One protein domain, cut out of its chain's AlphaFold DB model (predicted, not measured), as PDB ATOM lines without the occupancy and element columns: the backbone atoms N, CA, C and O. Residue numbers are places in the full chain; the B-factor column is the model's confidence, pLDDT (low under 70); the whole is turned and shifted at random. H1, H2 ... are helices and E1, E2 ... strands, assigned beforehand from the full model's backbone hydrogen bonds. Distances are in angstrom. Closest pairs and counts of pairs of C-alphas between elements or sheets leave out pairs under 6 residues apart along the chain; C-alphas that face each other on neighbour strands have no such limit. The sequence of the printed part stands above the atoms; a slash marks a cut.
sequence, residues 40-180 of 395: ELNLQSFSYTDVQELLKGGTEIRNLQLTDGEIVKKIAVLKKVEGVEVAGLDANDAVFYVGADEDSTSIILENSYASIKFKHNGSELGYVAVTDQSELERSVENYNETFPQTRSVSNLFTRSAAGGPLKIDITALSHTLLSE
ATOM      1  N   GLU A  40     -55.279   1.440 -22.151       93.38
ATOM      2  CA  GLU A  40     -55.667   0.955 -20.829       93.38
ATOM      3  C   GLU A  40     -55.577  -0.569 -20.768       93.38
ATOM      4  O   GLU A  40     -55.991  -1.261 -21.696       93.38
ATOM      5  N   LEU A  41     -55.042  -1.092 -19.664       95.06
ATOM      6  CA  LEU A  41     -55.022  -2.520 -19.373       95.06
ATOM      7  C   LEU A  41     -55.599  -2.763 -17.978       95.06
ATOM      8  O   LEU A  41     -55.035  -2.331 -16.969       95.06
ATOM      9  N   ASN A  42     -56.716  -3.486 -17.929       94.88
ATOM     10  CA  ASN A  42     -57.347  -3.874 -16.676       94.88
ATOM     11  C   ASN A  42     -56.615  -5.076 -16.064       94.88
ATOM     12  O   ASN A  42     -56.721  -6.209 -16.536       94.88
ATOM     13  N   LEU A  43     -55.901  -4.830 -14.971       94.75
ATOM     14  CA  LEU A  43     -55.120  -5.819 -14.240       94.75
ATOM     15  C   LEU A  43     -55.987  -6.887 -13.547       94.75
ATOM     16  O   LEU A  43     -55.467  -7.937 -13.182       94.75
ATOM     17  N   GLN A  44     -57.295  -6.654 -13.389       91.81
ATOM     18  CA  GLN A  44     -58.247  -7.641 -12.869       91.81
ATOM     19  C   GLN A  44     -58.753  -8.609 -13.941       91.81
ATOM     20  O   GLN A  44     -59.447  -9.565 -13.615       91.81
ATOM     21  N   SER A  45     -58.489  -8.392 -15.223       92.38
ATOM     22  CA  SER A  45     -59.077  -9.261 -16.251       92.38
ATOM     23  C   SER A  45     -58.174  -9.537 -17.435       92.38
ATOM     24  O   SER A  45     -58.602 -10.257 -18.331       92.38
ATOM     25  N   PHE A  46     -56.956  -8.989 -17.462       94.44
ATOM     26  CA  PHE A  46     -56.059  -9.235 -18.579       94.44
ATOM     27  C   PHE A  46     -55.667 -10.711 -18.681       94.44
ATOM     28  O   PHE A  46     -55.450 -11.416 -17.694       94.44
ATOM     29  N   SER A  47     -55.530 -11.143 -19.919       94.25
ATOM     30  CA  SER A  47     -55.045 -12.444 -20.328       94.25
ATOM     31  C   SER A  47     -53.638 -12.338 -20.914       94.25
ATOM     32  O   SER A  47     -53.123 -11.253 -21.203       94.25
ATOM     33  N   TYR A  48     -53.021 -13.495 -21.149       94.38
ATOM     34  CA  TYR A  48     -51.789 -13.586 -21.929       94.38
ATOM     35  C   TYR A  48     -51.917 -12.877 -23.290       94.38
ATOM     36  O   TYR A  48     -51.031 -12.121 -23.687       94.38
ATOM     37  N   THR A  49     -53.044 -13.085 -23.978       94.81
ATOM     38  CA  THR A  49     -53.305 -12.518 -25.306       94.81
ATOM     39  C   THR A  49     -53.383 -10.997 -25.269       94.81
ATOM     40  O   THR A  49     -52.820 -10.356 -26.151       94.81
ATOM     41  N   ASP A  50     -53.985 -10.412 -24.230       94.75
ATOM     42  CA  ASP A  50     -54.086  -8.951 -24.102       94.75
ATOM     43  C   ASP A  50     -52.699  -8.303 -23.985       94.75
ATOM     44  O   ASP A  50     -52.415  -7.298 -24.636       94.75
ATOM     45  N   VAL A  51     -51.788  -8.907 -23.208       95.00
ATOM     46  CA  VAL A  51     -50.399  -8.424 -23.116       95.00
ATOM     47  C   VAL A  51     -49.657  -8.670 -24.424       95.00
ATOM     48  O   VAL A  51     -48.941  -7.789 -24.893       95.00
ATOM     49  N   GLN A  52     -49.848  -9.829 -25.057       94.12
ATOM     50  CA  GLN A  52     -49.253 -10.098 -26.362       94.12
ATOM     51  C   GLN A  52     -49.667  -9.031 -27.389       94.12
ATOM     52  O   GLN A  52     -48.820  -8.518 -28.115       94.12
ATOM     53  N   GLU A  53     -50.946  -8.663 -27.442       93.25
ATOM     54  CA  GLU A  53     -51.462  -7.615 -28.323       93.25
ATOM     55  C   GLU A  53     -50.934  -6.227 -27.968       93.25
ATOM     56  O   GLU A  53     -50.529  -5.485 -28.865       93.25
ATOM     57  N   LEU A  54     -50.840  -5.908 -26.675       92.44
ATOM     58  CA  LEU A  54     -50.240  -4.667 -26.195       92.44
ATOM     59  C   LEU A  54     -48.788  -4.504 -26.685       92.44
ATOM     60  O   LEU A  54     -48.402  -3.409 -27.107       92.44
ATOM     61  N   LEU A  55     -48.001  -5.587 -26.666       90.50
ATOM     62  CA  LEU A  55     -46.586  -5.585 -27.054       90.50
ATOM     63  C   LEU A  55     -46.348  -5.730 -28.570       90.50
ATOM     64  O   LEU A  55     -45.265  -5.382 -29.045       90.50
ATOM     65  N   LYS A  56     -47.344  -6.158 -29.368       81.69
ATOM     66  CA  LYS A  56     -47.238  -6.207 -30.850       81.69
ATOM     67  C   LYS A  56     -46.897  -4.844 -31.472       81.69
ATOM     68  O   LYS A  56     -46.416  -4.796 -32.600       81.69
ATOM     69  N   GLY A  57     -47.135  -3.746 -30.749       63.91
ATOM     70  CA  GLY A  57     -46.965  -2.366 -31.214       63.91
ATOM     71  C   GLY A  57     -45.528  -1.880 -31.455       63.91
ATOM     72  O   GLY A  57     -45.377  -0.749 -31.907       63.91
ATOM     73  N   GLY A  58     -44.491  -2.687 -31.192       79.19
ATOM     74  CA  GLY A  58     -43.094  -2.351 -31.511       79.19
ATOM     75  C   GLY A  58     -42.188  -2.204 -30.287       79.19
ATOM     76  O   GLY A  58     -42.464  -2.751 -29.225       79.19
ATOM     77  N   THR A  59     -41.068  -1.492 -30.429       88.88
ATOM     78  CA  THR A  59     -40.030  -1.353 -29.386       88.88
ATOM     79  C   THR A  59     -40.401  -0.390 -28.256       88.88
ATOM     80  O   THR A  59     -39.678  -0.300 -27.267       88.88
ATOM     81  N   GLU A  60     -41.522   0.322 -28.370       91.62
ATOM     82  CA  GLU A  60     -41.954   1.317 -27.394       91.62
ATOM     83  C   GLU A  60     -43.484   1.369 -27.282       91.62
ATOM     84  O   GLU A  60     -44.203   1.262 -28.276       91.62
ATOM     85  N   ILE A  61     -43.981   1.560 -26.060       90.81
ATOM     86  CA  ILE A  61     -45.398   1.747 -25.747       90.81
ATOM     87  C   ILE A  61     -45.525   3.039 -24.958       90.81
ATOM     88  O   ILE A  61     -44.871   3.206 -23.931       90.81
ATOM     89  N   ARG A  62     -46.370   3.953 -25.431       91.38
ATOM     90  CA  ARG A  62     -46.593   5.257 -24.803       91.38
ATOM     91  C   ARG A  62     -47.975   5.334 -24.171       91.38
ATOM     92  O   ARG A  62     -48.898   4.682 -24.657       91.38
ATOM     93  N   ASN A  63     -48.095   6.151 -23.126       91.44
ATOM     94  CA  ASN A  63     -49.348   6.461 -22.436       91.44
ATOM     95  C   ASN A  63     -50.140   5.207 -22.030       91.44
ATOM     96  O   ASN A  63     -51.314   5.070 -22.365       91.44
ATOM     97  N   LEU A  64     -49.494   4.274 -21.325       93.69
ATOM     98  CA  LEU A  64     -50.161   3.089 -20.786       93.69
ATOM     99  C   LEU A  64     -50.715   3.387 -19.392       93.69
ATOM    100  O   LEU A  64     -50.013   3.907 -18.529       93.69
ATOM    101  N   GLN A  65     -51.960   3.003 -19.150       94.94
ATOM    102  CA  GLN A  65     -52.592   3.041 -17.844       94.94
ATOM    103  C   GLN A  65     -52.966   1.625 -17.413       94.94
ATOM    104  O   GLN A  65     -53.734   0.939 -18.083       94.94
ATOM    105  N   LEU A  66     -52.430   1.196 -16.275       95.50
ATOM    106  CA  LEU A  66     -52.790  -0.058 -15.627       95.50
ATOM    107  C   LEU A  66     -53.813   0.222 -14.523       95.50
ATOM    108  O   LEU A  66     -53.600   1.134 -13.716       95.50
ATOM    109  N   THR A  67     -54.895  -0.556 -14.472       95.00
ATOM    110  CA  THR A  67     -55.982  -0.364 -13.497       95.00
ATOM    111  C   THR A  67     -56.315  -1.648 -12.732       95.00
ATOM    112  O   THR A  67     -56.509  -2.697 -13.333       95.00
ATOM    113  N   ASP A  68     -56.394  -1.577 -11.402       92.12
ATOM    114  CA  ASP A  68     -56.879  -2.646 -10.511       92.12
ATOM    115  C   ASP A  68     -57.743  -2.027  -9.402       92.12
ATOM    116  O   ASP A  68     -57.233  -1.629  -8.351       92.12
ATOM    117  N   GLY A  69     -59.049  -1.892  -9.647       88.06
ATOM    118  CA  GLY A  69     -59.956  -1.200  -8.729       88.06
ATOM    119  C   GLY A  69     -59.524   0.253  -8.503       88.06
ATOM    120  O   GLY A  69     -59.593   1.071  -9.416       88.06
ATOM    121  N   GLU A  70     -59.070   0.568  -7.289       88.12
ATOM    122  CA  GLU A  70     -58.558   1.898  -6.921       88.12
ATOM    123  C   GLU A  70     -57.101   2.137  -7.355       88.12
ATOM    124  O   GLU A  70     -56.639   3.279  -7.395       88.12
ATOM    125  N   ILE A  71     -56.360   1.079  -7.693       90.56
ATOM    126  CA  ILE A  71     -54.978   1.198  -8.159       90.56
ATOM    127  C   ILE A  71     -55.005   1.698  -9.602       90.56
ATOM    128  O   ILE A  71     -55.487   1.008 -10.499       90.56
ATOM    129  N   VAL A  72     -54.426   2.876  -9.829       92.88
ATOM    130  CA  VAL A  72     -54.208   3.442 -11.164       92.88
ATOM    131  C   VAL A  72     -52.730   3.777 -11.321       92.88
ATOM    132  O   VAL A  72     -52.211   4.681 -10.661       92.88
ATOM    133  N   LYS A  73     -52.038   3.057 -12.206       92.50
ATOM    134  CA  LYS A  73     -50.631   3.305 -12.550       92.50
ATOM    135  C   LYS A  73     -50.555   3.828 -13.979       92.50
ATOM    136  O   LYS A  73     -50.841   3.103 -14.925       92.50
ATOM    137  N   LYS A  74     -50.165   5.091 -14.125       92.38
ATOM    138  CA  LYS A  74     -49.888   5.715 -15.423       92.38
ATOM    139  C   LYS A  74     -48.409   5.559 -15.739       92.38
ATOM    140  O   LYS A  74     -47.582   5.781 -14.861       92.38
ATOM    141  N   ILE A  75     -48.104   5.166 -16.966       92.56
ATOM    142  CA  ILE A  75     -46.755   4.920 -17.460       92.56
ATOM    143  C   ILE A  75     -46.604   5.720 -18.745       92.56
ATOM    144  O   ILE A  75     -47.312   5.482 -19.728       92.56
ATOM    145  N   ALA A  76     -45.696   6.693 -18.724       91.25
ATOM    146  CA  ALA A  76     -45.491   7.572 -19.866       91.25
ATOM    147  C   ALA A  76     -44.915   6.791 -21.050       91.25
ATOM    148  O   ALA A  76     -45.417   6.900 -22.170       91.25
ATOM    149  N   VAL A  77     -43.880   5.983 -20.793       91.81
ATOM    150  CA  VAL A  77     -43.183   5.200 -21.814       91.81
ATOM    151  C   VAL A  77     -42.680   3.878 -21.228       91.81
ATOM    152  O   VAL A  77     -41.969   3.867 -20.229       91.81
ATOM    153  N   LEU A  78     -42.995   2.768 -21.893       92.44
ATOM    154  CA  LEU A  78     -42.338   1.470 -21.735       92.44
ATOM    155  C   LEU A  78     -41.472   1.201 -22.960       92.44
ATOM    156  O   LEU A  78     -41.955   1.310 -24.086       92.44
ATOM    157  N   LYS A  79     -40.222   0.799 -22.749       93.75
ATOM    158  CA  LYS A  79     -39.284   0.475 -23.826       93.75
ATOM    159  C   LYS A  79     -38.888  -0.984 -23.767       93.75
ATOM    160  O   LYS A  79     -38.597  -1.501 -22.691       93.75
ATOM    161  N   LYS A  80     -38.836  -1.624 -24.930       94.00
ATOM    162  CA  LYS A  80     -38.249  -2.948 -25.082       94.00
ATOM    163  C   LYS A  80     -36.769  -2.879 -24.709       94.00
ATOM    164  O   LYS A  80     -36.057  -1.972 -25.142       94.00
ATOM    165  N   VAL A  81     -36.308  -3.834 -23.910       93.50
ATOM    166  CA  VAL A  81     -34.891  -3.956 -23.569       93.50
ATOM    167  C   VAL A  81     -34.161  -4.587 -24.754       93.50
ATOM    168  O   VAL A  81     -34.401  -5.741 -25.104       93.50
ATOM    169  N   GLU A  82     -33.275  -3.816 -25.380       92.69
ATOM    170  CA  GLU A  82     -32.481  -4.247 -26.535       92.69
ATOM    171  C   GLU A  82     -31.128  -4.848 -26.120       92.69
ATOM    172  O   GLU A  82     -30.602  -4.580 -25.034       92.69
ATOM    173  N   GLY A  83     -30.530  -5.651 -27.006       92.06
ATOM    174  CA  GLY A  83     -29.251  -6.326 -26.742       92.06
ATOM    175  C   GLY A  83     -29.350  -7.376 -25.633       92.06
ATOM    176  O   GLY A  83     -28.410  -7.553 -24.865       92.06
ATOM    177  N   VAL A  84     -30.503  -8.037 -25.509       94.31
ATOM    178  CA  VAL A  84     -30.728  -9.143 -24.573       94.31
ATOM    179  C   VAL A  84     -31.186 -10.368 -25.353       94.31
ATOM    180  O   VAL A  84     -32.109 -10.288 -26.159       94.31
ATOM    181  N   GLU A  85     -30.544 -11.502 -25.098       93.69
ATOM    182  CA  GLU A  85     -30.883 -12.808 -25.663       93.69
ATOM    183  C   GLU A  85     -31.152 -13.783 -24.512       93.69
ATOM    184  O   GLU A  85     -30.271 -14.026 -23.686       93.69
ATOM    185  N   VAL A  86     -32.350 -14.370 -24.463       92.81
ATOM    186  CA  VAL A  86     -32.643 -15.521 -23.597       92.81
ATOM    187  C   VAL A  86     -32.592 -16.767 -24.470       92.81
ATOM    188  O   VAL A  86     -33.350 -16.893 -25.423       92.81
ATOM    189  N   ALA A  87     -31.657 -17.661 -24.171       89.81
ATOM    190  CA  ALA A  87     -31.373 -18.856 -24.957       89.81
ATOM    191  C   ALA A  87     -31.150 -20.063 -24.043       89.81
ATOM    192  O   ALA A  87     -31.082 -19.925 -22.825       89.81
ATOM    193  N   GLY A  88     -31.009 -21.253 -24.623       86.19
ATOM    194  CA  GLY A  88     -30.683 -22.480 -23.899       86.19
ATOM    195  C   GLY A  88     -31.689 -23.603 -24.132       86.19
ATOM    196  O   GLY A  88     -32.602 -23.475 -24.941       86.19
ATOM    197  N   LEU A  89     -31.478 -24.731 -23.453       82.56
ATOM    198  CA  LEU A  89     -32.237 -25.968 -23.690       82.56
ATOM    199  C   LEU A  89     -33.678 -25.887 -23.180       82.56
ATOM    200  O   LEU A  89     -34.561 -26.513 -23.755       82.56
ATOM    201  N   ASP A  90     -33.891 -25.091 -22.133       81.19
ATOM    202  CA  ASP A  90     -35.197 -24.912 -21.494       81.19
ATOM    203  C   ASP A  90     -35.679 -23.454 -21.585       81.19
ATOM    204  O   ASP A  90     -36.534 -23.019 -20.806       81.19
ATOM    205  N   ALA A  91     -35.072 -22.672 -22.479       77.44
ATOM    206  CA  ALA A  91     -35.449 -21.289 -22.709       77.44
ATOM    207  C   ALA A  91     -36.655 -21.210 -23.639       77.44
ATOM    208  O   ALA A  91     -36.728 -21.920 -24.641       77.44
ATOM    209  N   ASN A  92     -37.555 -20.284 -23.334       80.12
ATOM    210  CA  ASN A  92     -38.507 -19.783 -24.309       80.12
ATOM    211  C   ASN A  92     -38.104 -18.360 -24.695       80.12
ATOM    212  O   ASN A  92     -37.405 -17.674 -23.941       80.12
ATOM    213  N   ASP A  93     -38.591 -17.910 -25.848       82.56
ATOM    214  CA  ASP A  93     -38.432 -16.526 -26.273       82.56
ATOM    215  C   ASP A  93     -39.107 -15.610 -25.246       82.56
ATOM    216  O   ASP A  93     -40.329 -15.627 -25.088       82.56
ATOM    217  N   ALA A  94     -38.291 -14.840 -24.529       89.94
ATOM    218  CA  ALA A  94     -38.736 -13.877 -23.537       89.94
ATOM    219  C   ALA A  94     -38.430 -12.459 -24.021       89.94
ATOM    220  O   ALA A  94     -37.318 -12.157 -24.463       89.94
ATOM    221  N   VAL A  95     -39.418 -11.577 -23.915       92.75
ATOM    222  CA  VAL A  95     -39.289 -10.160 -24.251       92.75
ATOM    223  C   VAL A  95     -39.527  -9.327 -23.005       92.75
ATOM    224  O   VAL A  95     -40.524  -9.513 -22.310       92.75
ATOM    225  N   PHE A  96     -38.622  -8.385 -22.753       94.75
ATOM    226  CA  PHE A  96     -38.653  -7.501 -21.595       94.75
ATOM    227  C   PHE A  96     -38.980  -6.081 -22.041       94.75
ATOM    228  O   PHE A  96     -38.350  -5.559 -22.962       94.75
ATOM    229  N   TYR A  97     -39.931  -5.446 -21.367       94.88
ATOM    230  CA  TYR A  97     -40.201  -4.018 -21.461       94.88
ATOM    231  C   TYR A  97     -40.040  -3.399 -20.083       94.88
ATOM    232  O   TYR A  97     -40.577  -3.924 -19.110       94.88
ATOM    233  N   VAL A  98     -39.344  -2.272 -20.003       93.06
ATOM    234  CA  VAL A  98     -39.116  -1.543 -18.753       93.06
ATOM    235  C   VAL A  98     -39.558  -0.092 -18.897       93.06
ATOM    236  O   VAL A  98     -39.449   0.506 -19.971       93.06
ATOM    237  N   GLY A  99     -40.125   0.451 -17.823       88.62
ATOM    238  CA  GLY A  99     -40.467   1.866 -17.713       88.62
ATOM    239  C   GLY A  99     -39.239   2.700 -17.373       88.62
ATOM    240  O   GLY A  99     -38.145   2.165 -17.195       88.62
ATOM    241  N   ALA A 100     -39.422   4.012 -17.244       78.44
ATOM    242  CA  ALA A 100     -38.396   4.848 -16.631       78.44
ATOM    243  C   ALA A 100     -38.144   4.410 -15.173       78.44
ATOM    244  O   ALA A 100     -39.014   3.803 -14.542       78.44
ATOM    245  N   ASP A 101     -36.978   4.738 -14.613       69.38
ATOM    246  CA  ASP A 101     -36.610   4.337 -13.244       69.38
ATOM    247  C   ASP A 101     -37.663   4.771 -12.203       69.38
ATOM    248  O   ASP A 101     -37.996   4.024 -11.278       69.38
ATOM    249  N   GLU A 102     -38.260   5.950 -12.405       60.38
ATOM    250  CA  GLU A 102     -39.359   6.489 -11.592       60.38
ATOM    251  C   GLU A 102     -40.662   5.677 -11.692       60.38
ATOM    252  O   GLU A 102     -41.426   5.591 -10.727       60.38
ATOM    253  N   ASP A 103     -40.899   5.020 -12.828       60.78
ATOM    254  CA  ASP A 103     -42.065   4.170 -13.024       60.78
ATOM    255  C   ASP A 103     -41.884   2.820 -12.333       60.78
ATOM    256  O   ASP A 103     -42.873   2.263 -11.845       60.78
ATOM    257  N   SER A 104     -40.645   2.314 -12.246       78.88
ATOM    258  CA  SER A 104     -40.317   1.006 -11.659       78.88
ATOM    259  C   SER A 104     -41.243  -0.108 -12.173       78.88
ATOM    260  O   SER A 104     -41.660  -0.971 -11.403       78.88
ATOM    261  N   THR A 105     -41.609  -0.052 -13.457       91.75
ATOM    262  CA  THR A 105     -42.520  -1.002 -14.108       91.75
ATOM    263  C   THR A 105     -41.746  -1.894 -15.065       91.75
ATOM    264  O   THR A 105     -40.951  -1.400 -15.860       91.75
ATOM    265  N   SER A 106     -42.040  -3.189 -15.057       94.56
ATOM    266  CA  SER A 106     -41.589  -4.135 -16.071       94.56
ATOM    267  C   SER A 106     -42.750  -4.977 -16.587       94.56
ATOM    268  O   SER A 106     -43.542  -5.481 -15.788       94.56
ATOM    269  N   ILE A 107     -42.816  -5.175 -17.901       96.38
ATOM    270  CA  ILE A 107     -43.697  -6.149 -18.553       96.38
ATOM    271  C   ILE A 107     -42.819  -7.201 -19.214       96.38
ATOM    272  O   ILE A 107     -41.885  -6.867 -19.941       96.38
ATOM    273  N   ILE A 108     -43.125  -8.469 -18.967       96.06
ATOM    274  CA  ILE A 108     -42.414  -9.601 -19.551       96.06
ATOM    275  C   ILE A 108     -43.416 -10.483 -20.275       96.06
ATOM    276  O   ILE A 108     -44.464 -10.815 -19.720       96.06
ATOM    277  N   LEU A 109     -43.074 -10.872 -21.497       95.38
ATOM    278  CA  LEU A 109     -43.841 -11.814 -22.298       95.38
ATOM    279  C   LEU A 109     -42.949 -12.995 -22.670       95.38
ATOM    280  O   LEU A 109     -41.913 -12.803 -23.300       95.38
ATOM    281  N   GLU A 110     -43.373 -14.194 -22.295       93.69
ATOM    282  CA  GLU A 110     -42.754 -15.471 -22.647       93.69
ATOM    283  C   GLU A 110     -43.847 -16.406 -23.186       93.69
ATOM    284  O   GLU A 110     -45.014 -16.243 -22.851       93.69
ATOM    285  N   ASN A 111     -43.519 -17.407 -24.004       90.94
ATOM    286  CA  ASN A 111     -44.532 -18.237 -24.685       90.94
ATOM    287  C   ASN A 111     -45.613 -18.865 -23.773       90.94
ATOM    288  O   ASN A 111     -46.708 -19.172 -24.245       90.94
ATOM    289  N   SER A 112     -45.316 -19.085 -22.489       92.19
ATOM    290  CA  SER A 112     -46.229 -19.693 -21.514       92.19
ATOM    291  C   SER A 112     -46.915 -18.701 -20.565       92.19
ATOM    292  O   SER A 112     -47.878 -19.082 -19.894       92.19
ATOM    293  N   TYR A 113     -46.464 -17.444 -20.486       95.06
ATOM    294  CA  TYR A 113     -47.053 -16.444 -19.592       95.06
ATOM    295  C   TYR A 113     -46.721 -15.000 -19.985       95.06
ATOM    296  O   TYR A 113     -45.742 -14.690 -20.657       95.06
ATOM    297  N   ALA A 114     -47.538 -14.087 -19.483       96.38
ATOM    298  CA  ALA A 114     -47.277 -12.664 -19.449       96.38
ATOM    299  C   ALA A 114     -47.245 -12.213 -17.990       96.38
ATOM    300  O   ALA A 114     -48.080 -12.635 -17.187       96.38
ATOM    301  N   SER A 115     -46.296 -11.351 -17.637       96.56
ATOM    302  CA  SER A 115     -46.222 -10.783 -16.295       96.56
ATOM    303  C   SER A 115     -46.002  -9.281 -16.312       96.56
ATOM    304  O   SER A 115     -45.342  -8.742 -17.198       96.56
ATOM    305  N   ILE A 116     -46.562  -8.609 -15.313       96.56
ATOM    306  CA  ILE A 116     -46.435  -7.174 -15.091       96.56
ATOM    307  C   ILE A 116     -46.012  -6.986 -13.639       96.56
ATOM    308  O   ILE A 116     -46.708  -7.438 -12.734       96.56
ATOM    309  N   LYS A 117     -44.880  -6.324 -13.410       93.81
ATOM    310  CA  LYS A 117     -44.364  -6.012 -12.071       93.81
ATOM    311  C   LYS A 117     -44.184  -4.507 -11.948       93.81
ATOM    312  O   LYS A 117     -43.589  -3.905 -12.838       93.81
ATOM    313  N   PHE A 118     -44.702  -3.887 -10.892       91.88
ATOM    314  CA  PHE A 118     -44.516  -2.452 -10.652       91.88
ATOM    315  C   PHE A 118     -44.621  -2.073  -9.178       91.88
ATOM    316  O   PHE A 118     -45.161  -2.822  -8.365       91.88
ATOM    317  N   LYS A 119     -44.143  -0.870  -8.843       87.12
ATOM    318  CA  LYS A 119     -44.325  -0.274  -7.514       87.12
ATOM    319  C   LYS A 119     -45.526   0.664  -7.459       87.12
ATOM    320  O   LYS A 119     -45.703   1.530  -8.325       87.12
ATOM    321  N   HIS A 120     -46.317   0.521  -6.399       85.94
ATOM    322  CA  HIS A 120     -47.456   1.373  -6.076       85.94
ATOM    323  C   HIS A 120     -47.543   1.582  -4.560       85.94
ATOM    324  O   HIS A 120     -47.597   0.621  -3.802       85.94
ATOM    325  N   ASN A 121     -47.528   2.844  -4.115       82.31
ATOM    326  CA  ASN A 121     -47.615   3.235  -2.699       82.31
ATOM    327  C   ASN A 121     -46.641   2.496  -1.755       82.31
ATOM    328  O   ASN A 121     -46.977   2.204  -0.612       82.31
ATOM    329  N   GLY A 122     -45.423   2.210  -2.226       76.56
ATOM    330  CA  GLY A 122     -44.391   1.518  -1.443       76.56
ATOM    331  C   GLY A 122     -44.447  -0.012  -1.498       76.56
ATOM    332  O   GLY A 122     -43.502  -0.644  -1.036       76.56
ATOM    333  N   SER A 123     -45.478  -0.599  -2.114       81.62
ATOM    334  CA  SER A 123     -45.566  -2.040  -2.374       81.62
ATOM    335  C   SER A 123     -45.131  -2.375  -3.799       81.62
ATOM    336  O   SER A 123     -45.491  -1.683  -4.753       81.62
ATOM    337  N   GLU A 124     -44.372  -3.455  -3.950       87.31
ATOM    338  CA  GLU A 124     -44.074  -4.093  -5.230       87.31
ATOM    339  C   GLU A 124     -45.141  -5.156  -5.514       87.31
ATOM    340  O   GLU A 124     -45.338  -6.089  -4.735       87.31
ATOM    341  N   LEU A 125     -45.854  -4.990  -6.624       91.06
ATOM    342  CA  LEU A 125     -46.942  -5.864  -7.049       91.06
ATOM    343  C   LEU A 125     -46.529  -6.609  -8.314       91.06
ATOM    344  O   LEU A 125     -45.971  -6.008  -9.233       91.06
ATOM    345  N   GLY A 126     -46.837  -7.900  -8.366       93.88
ATOM    346  CA  GLY A 126     -46.702  -8.744  -9.547       93.88
ATOM    347  C   GLY A 126     -48.067  -9.236 -10.014       93.88
ATOM    348  O   GLY A 126     -48.884  -9.666  -9.208       93.88
ATOM    349  N   TYR A 127     -48.311  -9.200 -11.316       95.56
ATOM    350  CA  TYR A 127     -49.496  -9.760 -11.955       95.56
ATOM    351  C   TYR A 127     -49.050 -10.749 -13.024       95.56
ATOM    352  O   TYR A 127     -48.159 -10.426 -13.808       95.56
ATOM    353  N   VAL A 128     -49.650 -11.938 -13.067       96.38
ATOM    354  CA  VAL A 128     -49.256 -13.010 -13.991       96.38
ATOM    355  C   VAL A 128     -50.482 -13.619 -14.657       96.38
ATOM    356  O   VAL A 128     -51.379 -14.111 -13.979       96.38
ATOM    357  N   ALA A 129     -50.493 -13.635 -15.987       95.19
ATOM    358  CA  ALA A 129     -51.450 -14.386 -16.790       95.19
ATOM    359  C   ALA A 129     -50.714 -15.503 -17.533       95.19
ATOM    360  O   ALA A 129     -49.692 -15.258 -18.167       95.19
ATOM    361  N   VAL A 130     -51.230 -16.725 -17.471       94.12
ATOM    362  CA  VAL A 130     -50.611 -17.916 -18.072       94.12
ATOM    363  C   VAL A 130     -51.465 -18.460 -19.208       94.12
ATOM    364  O   VAL A 130     -52.679 -18.246 -19.239       94.12
ATOM    365  N   THR A 131     -50.842 -19.198 -20.124       92.94
ATOM    366  CA  THR A 131     -51.565 -19.973 -21.143       92.94
ATOM    367  C   THR A 131     -52.142 -21.275 -20.575       92.94
ATOM    368  O   THR A 131     -53.196 -21.715 -21.028       92.94
ATOM    369  N   ASP A 132     -51.503 -21.846 -19.548       91.44
ATOM    370  CA  ASP A 132     -51.960 -23.027 -18.810       91.44
ATOM    371  C   ASP A 132     -52.223 -22.681 -17.339       91.44
ATOM    372  O   ASP A 132     -51.298 -22.455 -16.560       91.44
ATOM    373  N   GLN A 133     -53.500 -22.648 -16.948       89.31
ATOM    374  CA  GLN A 133     -53.932 -22.269 -15.599       89.31
ATOM    375  C   GLN A 133     -53.407 -23.197 -14.495       89.31
ATOM    376  O   GLN A 133     -53.262 -22.739 -13.356       89.31
ATOM    377  N   SER A 134     -53.064 -24.448 -14.826       88.50
ATOM    378  CA  SER A 134     -52.492 -25.389 -13.861       88.50
ATOM    379  C   SER A 134     -51.137 -24.916 -13.320       88.50
ATOM    380  O   SER A 134     -50.793 -25.208 -12.179       88.50
ATOM    381  N   GLU A 135     -50.402 -24.084 -14.068       87.75
ATOM    382  CA  GLU A 135     -49.141 -23.500 -13.604       87.75
ATOM    383  C   GLU A 135     -49.349 -22.478 -12.477       87.75
ATOM    384  O   GLU A 135     -48.584 -22.459 -11.509       87.75
ATOM    385  N   LEU A 136     -50.403 -21.655 -12.548       88.50
ATOM    386  CA  LEU A 136     -50.732 -20.725 -11.461       88.50
ATOM    387  C   LEU A 136     -51.229 -21.468 -10.219       88.50
ATOM    388  O   LEU A 136     -50.961 -21.037  -9.100       88.50
ATOM    389  N   GLU A 137     -51.983 -22.552 -10.401       85.81
ATOM    390  CA  GLU A 137     -52.437 -23.408  -9.299       85.81
ATOM    391  C   GLU A 137     -51.245 -24.080  -8.617       85.81
ATOM    392  O   GLU A 137     -51.071 -23.913  -7.412       85.81
ATOM    393  N   ARG A 138     -50.349 -24.691  -9.399       85.00
ATOM    394  CA  ARG A 138     -49.093 -25.284  -8.924       85.00
ATOM    395  C   ARG A 138     -48.214 -24.280  -8.182       85.00
ATOM    396  O   ARG A 138     -47.619 -24.612  -7.162       85.00
ATOM    397  N   SER A 139     -48.114 -23.045  -8.674       86.06
ATOM    398  CA  SER A 139     -47.385 -21.976  -7.978       86.06
ATOM    399  C   SER A 139     -47.985 -21.697  -6.602       86.06
ATOM    400  O   SER A 139     -47.259 -21.681  -5.609       86.06
ATOM    401  N   VAL A 140     -49.304 -21.517  -6.531       84.62
ATOM    402  CA  VAL A 140     -50.001 -21.268  -5.267       84.62
ATOM    403  C   VAL A 140     -49.859 -22.468  -4.328       84.62
ATOM    404  O   VAL A 140     -49.609 -22.274  -3.141       84.62
ATOM    405  N   GLU A 141     -49.971 -23.698  -4.833       83.56
ATOM    406  CA  GLU A 141     -49.735 -24.936  -4.079       83.56
ATOM    407  C   GLU A 141     -48.318 -25.006  -3.506       83.56
ATOM    408  O   GLU A 141     -48.189 -25.203  -2.301       83.56
ATOM    409  N   ASN A 142     -47.277 -24.718  -4.295       82.44
ATOM    410  CA  ASN A 142     -45.891 -24.675  -3.816       82.44
ATOM    411  C   ASN A 142     -45.719 -23.726  -2.614       82.44
ATOM    412  O   ASN A 142     -45.073 -24.085  -1.624       82.44
ATOM    413  N   TYR A 143     -46.311 -22.526  -2.674       81.69
ATOM    414  CA  TYR A 143     -46.309 -21.593  -1.541       81.69
ATOM    415  C   TYR A 143     -47.079 -22.145  -0.338       81.69
ATOM    416  O   TYR A 143     -46.616 -21.997   0.790       81.69
ATOM    417  N   ASN A 144     -48.217 -22.808  -0.556       78.88
ATOM    418  CA  ASN A 144     -49.012 -23.386   0.532       78.88
ATOM    419  C   ASN A 144     -48.307 -24.555   1.227       78.88
ATOM    420  O   ASN A 144     -48.430 -24.697   2.441       78.88
ATOM    421  N   GLU A 145     -47.605 -25.396   0.470       78.69
ATOM    422  CA  GLU A 145     -46.847 -26.529   1.006       78.69
ATOM    423  C   GLU A 145     -45.626 -26.059   1.796       78.69
ATOM    424  O   GLU A 145     -45.331 -26.597   2.862       78.69
ATOM    425  N   THR A 146     -44.940 -25.032   1.292       75.94
ATOM    426  CA  THR A 146     -43.699 -24.530   1.896       75.94
ATOM    427  C   THR A 146     -43.973 -23.628   3.100       75.94
ATOM    428  O   THR A 146     -43.253 -23.698   4.092       75.94
ATOM    429  N   PHE A 147     -45.044 -22.826   3.055       74.75
ATOM    430  CA  PHE A 147     -45.384 -21.838   4.084       74.75
ATOM    431  C   PHE A 147     -46.843 -21.975   4.580       74.75
ATOM    432  O   PHE A 147     -47.658 -21.069   4.398       74.75
ATOM    433  N   PRO A 148     -47.221 -23.089   5.237       67.31
ATOM    434  CA  PRO A 148     -48.620 -23.371   5.583       67.31
ATOM    435  C   PRO A 148     -49.223 -22.450   6.664       67.31
ATOM    436  O   PRO A 148     -50.443 -22.289   6.712       67.31
ATOM    437  N   GLN A 149     -48.411 -21.846   7.544       58.44
ATOM    438  CA  GLN A 149     -48.902 -21.075   8.703       58.44
ATOM    439  C   GLN A 149     -49.405 -19.659   8.350       58.44
ATOM    440  O   GLN A 149     -50.284 -19.114   9.029       58.44
ATOM    441  N   THR A 150     -48.935 -19.092   7.241       56.25
ATOM    442  CA  THR A 150     -49.127 -17.674   6.886       56.25
ATOM    443  C   THR A 150     -50.484 -17.367   6.240       56.25
ATOM    444  O   THR A 150     -50.916 -16.212   6.202       56.25
ATOM    445  N   ARG A 151     -51.245 -18.407   5.859       50.47
ATOM    446  CA  ARG A 151     -52.646 -18.305   5.394       50.47
ATOM    447  C   ARG A 151     -53.608 -17.724   6.425       50.47
ATOM    448  O   ARG A 151     -54.654 -17.205   6.047       50.47
ATOM    449  N   SER A 152     -53.293 -17.827   7.715       49.59
ATOM    450  CA  SER A 152     -54.168 -17.290   8.760       49.59
ATOM    451  C   SER A 152     -54.146 -15.754   8.833       49.59
ATOM    452  O   SER A 152     -55.021 -15.178   9.478       49.59
ATOM    453  N   VAL A 153     -53.193 -15.093   8.151       49.22
ATOM    454  CA  VAL A 153     -52.879 -13.672   8.382       49.22
ATOM    455  C   VAL A 153     -52.974 -12.780   7.126       49.22
ATOM    456  O   VAL A 153     -53.150 -11.574   7.291       49.22
ATOM    457  N   SER A 154     -52.931 -13.280   5.876       54.84
ATOM    458  CA  SER A 154     -53.005 -12.384   4.692       54.84
ATOM    459  C   SER A 154     -53.416 -13.018   3.343       54.84
ATOM    460  O   SER A 154     -53.092 -14.162   3.034       54.84
ATOM    461  N   ASN A 155     -54.099 -12.226   2.498       64.56
ATOM    462  CA  ASN A 155     -54.414 -12.533   1.090       64.56
ATOM    463  C   ASN A 155     -53.205 -12.216   0.176       64.56
ATOM    464  O   ASN A 155     -53.267 -11.295  -0.635       64.56
ATOM    465  N   LEU A 156     -52.087 -12.940   0.324       73.25
ATOM    466  CA  LEU A 156     -50.841 -12.701  -0.443       73.25
ATOM    467  C   LEU A 156     -50.988 -12.960  -1.950       73.25
ATOM    468  O   LEU A 156     -50.270 -12.385  -2.770       73.25
ATOM    469  N   PHE A 157     -51.950 -13.814  -2.292       83.75
ATOM    470  CA  PHE A 157     -52.320 -14.180  -3.646       83.75
ATOM    471  C   PHE A 157     -53.801 -13.894  -3.837       83.75
ATOM    472  O   PHE A 157     -54.638 -14.399  -3.087       83.75
ATOM    473  N   THR A 158     -54.141 -13.111  -4.855       83.19
ATOM    474  CA  THR A 158     -55.543 -12.815  -5.176       83.19
ATOM    475  C   THR A 158     -55.812 -13.021  -6.654       83.19
ATOM    476  O   THR A 158     -54.972 -12.704  -7.496       83.19
ATOM    477  N   ARG A 159     -57.004 -13.530  -6.965       79.75
ATOM    478  CA  ARG A 159     -57.551 -13.570  -8.320       79.75
ATOM    479  C   ARG A 159     -58.909 -12.887  -8.306       79.75
ATOM    480  O   ARG A 159     -59.731 -13.135  -7.429       79.75
ATOM    481  N   SER A 160     -59.122 -12.033  -9.285       65.12
ATOM    482  CA  SER A 160     -60.362 -11.296  -9.541       65.12
ATOM    483  C   SER A 160     -61.466 -12.174 -10.141       65.12
ATOM    484  O   SER A 160     -62.643 -11.922  -9.895       65.12
ATOM    485  N   ALA A 161     -61.106 -13.210 -10.906       70.06
ATOM    486  CA  ALA A 161     -62.034 -14.176 -11.494       70.06
ATOM    487  C   ALA A 161     -61.355 -15.531 -11.764       70.06
ATOM    488  O   ALA A 161     -60.126 -15.626 -11.840       70.06
ATOM    489  N   ALA A 162     -62.157 -16.587 -11.946       68.56
ATOM    490  CA  ALA A 162     -61.665 -17.883 -12.412       68.56
ATOM    491  C   ALA A 162     -61.046 -17.737 -13.815       68.56
ATOM    492  O   ALA A 162     -61.690 -17.213 -14.721       68.56
ATOM    493  N   GLY A 163     -59.791 -18.165 -13.978       69.62
ATOM    494  CA  GLY A 163     -59.025 -17.989 -15.219       69.62
ATOM    495  C   GLY A 163     -58.418 -16.593 -15.424       69.62
ATOM    496  O   GLY A 163     -57.740 -16.376 -16.426       69.62
ATOM    497  N   GLY A 164     -58.635 -15.660 -14.490       82.94
ATOM    498  CA  GLY A 164     -58.002 -14.342 -14.497       82.94
ATOM    499  C   GLY A 164     -56.541 -14.367 -14.026       82.94
ATOM    500  O   GLY A 164     -56.049 -15.402 -13.559       82.94
ATOM    501  N   PRO A 165     -55.847 -13.224 -14.117       91.50
ATOM    502  CA  PRO A 165     -54.452 -13.113 -13.719       91.50
ATOM    503  C   PRO A 165     -54.285 -13.308 -12.206       91.50
ATOM    504  O   PRO A 165     -55.137 -12.923 -11.399       91.50
ATOM    505  N   LEU A 166     -53.157 -13.895 -11.814       92.94
ATOM    506  CA  LEU A 166     -52.728 -13.986 -10.424       92.94
ATOM    507  C   LEU A 166     -52.058 -12.678 -10.013       92.94
ATOM    508  O   LEU A 166     -51.022 -12.322 -10.569       92.94
ATOM    509  N   LYS A 167     -52.617 -11.998  -9.013       92.69
ATOM    510  CA  LYS A 167     -51.969 -10.882  -8.323       92.69
ATOM    511  C   LYS A 167     -51.183 -11.401  -7.122       92.69
ATOM    512  O   LYS A 167     -51.715 -12.175  -6.326       92.69
ATOM    513  N   ILE A 168     -49.951 -10.925  -6.997       89.81
ATOM    514  CA  ILE A 168     -48.987 -11.236  -5.944       89.81
ATOM    515  C   ILE A 168     -48.537  -9.913  -5.323       89.81
ATOM    516  O   ILE A 168     -47.978  -9.060  -6.018       89.81
ATOM    517  N   ASP A 169     -48.760  -9.736  -4.024       87.62
ATOM    518  CA  ASP A 169     -48.134  -8.641  -3.276       87.62
ATOM    519  C   ASP A 169     -46.757  -9.110  -2.795       87.62
ATOM    520  O   ASP A 169     -46.634  -9.789  -1.777       87.62
ATOM    521  N   ILE A 170     -45.718  -8.798  -3.573       86.06
ATOM    522  CA  ILE A 170     -44.348  -9.277  -3.340       86.06
ATOM    523  C   ILE A 170     -43.788  -8.689  -2.041       86.06
ATOM    524  O   ILE A 170     -43.081  -9.372  -1.295       86.06
ATOM    525  N   THR A 171     -44.127  -7.434  -1.742       80.62
ATOM    526  CA  THR A 171     -43.703  -6.771  -0.507       80.62
ATOM    527  C   THR A 171     -44.356  -7.417   0.711       80.62
ATOM    528  O   THR A 171     -43.650  -7.764   1.659       80.62
ATOM    529  N   ALA A 172     -45.672  -7.642   0.686       79.81
ATOM    530  CA  ALA A 172     -46.364  -8.328   1.774       79.81
ATOM    531  C   ALA A 172     -45.882  -9.778   1.932       79.81
ATOM    532  O   ALA A 172     -45.659 -10.225   3.057       79.81
ATOM    533  N   LEU A 173     -45.660 -10.487   0.820       79.94
ATOM    534  CA  LEU A 173     -45.122 -11.848   0.796       79.94
ATOM    535  C   LEU A 173     -43.759 -11.914   1.499       79.94
ATOM    536  O   LEU A 173     -43.579 -12.707   2.420       79.94
ATOM    537  N   SER A 174     -42.835 -11.024   1.129       76.75
ATOM    538  CA  SER A 174     -41.496 -10.950   1.726       76.75
ATOM    539  C   SER A 174     -41.553 -10.625   3.221       76.75
ATOM    540  O   SER A 174     -40.903 -11.289   4.023       76.75
ATOM    541  N   HIS A 175     -42.363  -9.639   3.622       72.88
ATOM    542  CA  HIS A 175     -42.502  -9.259   5.030       72.88
ATOM    543  C   HIS A 175     -43.105 -10.364   5.894       72.88
ATOM    544  O   HIS A 175     -42.666 -10.555   7.024       72.88
ATOM    545  N   THR A 176     -44.097 -11.077   5.368       70.38
ATOM    546  CA  THR A 176     -44.802 -12.115   6.124       70.38
ATOM    547  C   THR A 176     -43.889 -13.322   6.312       70.38
ATOM    548  O   THR A 176     -43.698 -13.769   7.438       70.38
ATOM    549  N   LEU A 177     -43.246 -13.788   5.237       69.56
ATOM    550  CA  LEU A 177     -42.481 -15.037   5.242       69.56
ATOM    551  C   LEU A 177     -41.081 -14.903   5.864       69.56
ATOM    552  O   LEU A 177     -40.645 -15.809   6.565       69.56
ATOM    553  N   LEU A 178     -40.398 -13.761   5.706       63.44
ATOM    554  CA  LEU A 178     -39.080 -13.552   6.328       63.44
ATOM    555  C   LEU A 178     -39.166 -13.254   7.834       63.44
ATOM    556  O   LEU A 178     -38.218 -13.506   8.574       63.44
ATOM    557  N   SER A 179     -40.293 -12.718   8.316       53.56
ATOM    558  CA  SER A 179     -40.445 -12.375   9.738       53.56
ATOM    559  C   SER A 179     -40.536 -13.592  10.673       53.56
ATOM    560  O   SER A 179     -40.310 -13.445  11.873       53.56
ATOM    561  N   GLU A 180     -40.805 -14.790  10.137       50.00
ATOM    562  CA  GLU A 180     -41.036 -16.020  10.913       50.00
ATOM    563  C   GLU A 180     -39.774 -16.882  11.156       50.00
ATOM    564  O   GLU A 180     -39.874 -17.953  11.754       50.00
TER     565      GLU A 180
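AT A GLANCE: This is residues 40 to 180 of the 395 residues of the protein "fragilysinNterm domain-containing protein" of Bacteroides sp. CBA7301 (UniProt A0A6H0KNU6). One long sheet is folded back on itself like part of a barrel: the leaf E1 E2 E3 faces the wider leaf E6 E7 E8 E10 E9, with E5 as the hinge, and H1 packs inside the curl. H2 and H3 pack on the opposite face, near the E8, E10 and E9 end, while E4 lies off the sheet. The printed part has 141 residues, in the order E1 H1 E2 E3 E4 E5 E6 E7 E8 H2 E9 E10 H3, of mixed class. The sheet is mixed, in the order E1 E2 E3 E5 E6 E7 E8 E10 E9. The whole is compact, with a radius of gyration of the C-alphas of 15.6 A and spans of 45 by 38 by 28 A.

IN THESE COORDINATES: E1, residues 40 to 42, begins at C-alpha 40 (-55.667, 0.955, -20.829). H1 is residues 48 to 55. E2, residues 60 to 68, is 22.9 A long and bends by 68 degrees at residue 63; E3, residues 71 to 80, is 24.2 A long and bends by 70 degrees at residue 76. E4 is residues 84 to 88, E5 94 to 99 and E6 106 to 110. E7, residues 113 to 120, is 22.4 A long, and E8, residues 123 to 130, 22.9 A. H2, residues 133 to 146, is 20.4 A long. E9 is residues 157 to 159, E10 166 to 169, and H3 170 to 178, ending at C-alpha 178 (-39.080, -13.552, 6.328).

HOW THE PARTS SIT: E1, H1, E2 is a strand-helix-strand unit, two parallel neighbour strands with a helix between, and its crossover is right-handed; N 41 and O 65 are 2.9 A apart. E2 and E3 form a hairpin, with N 63 and O 76 at 2.9 A. E3 is antiparallel to E5, with N 79 and O 98 at 2.9 A. E5 E6 E7 E8 is a meander, each strand the antiparallel neighbour of the one before; N 116 and O 127 are 2.8 A apart. E8, H2, E9 is a split unit, with E10 between its strands, and its crossover is right-handed. The closest C-alphas of H1 and E7 are those of Tyr 48 and Ala 114, 5.2 A apart. H2 and H3 are on the same face, opposite to H1. In H1, H2 and H3 every O i to N i+4 pair is within hydrogen-bond range.

THE WHOLE: The C-alphas of Gly 58 and Gln 149, the two farthest apart, are 44.7 A from each other. The printed part has no cut and no long link. Mean pLDDT of the printed part is 85.0; residues 148 to 155 and 177 to 180 are among those under 70.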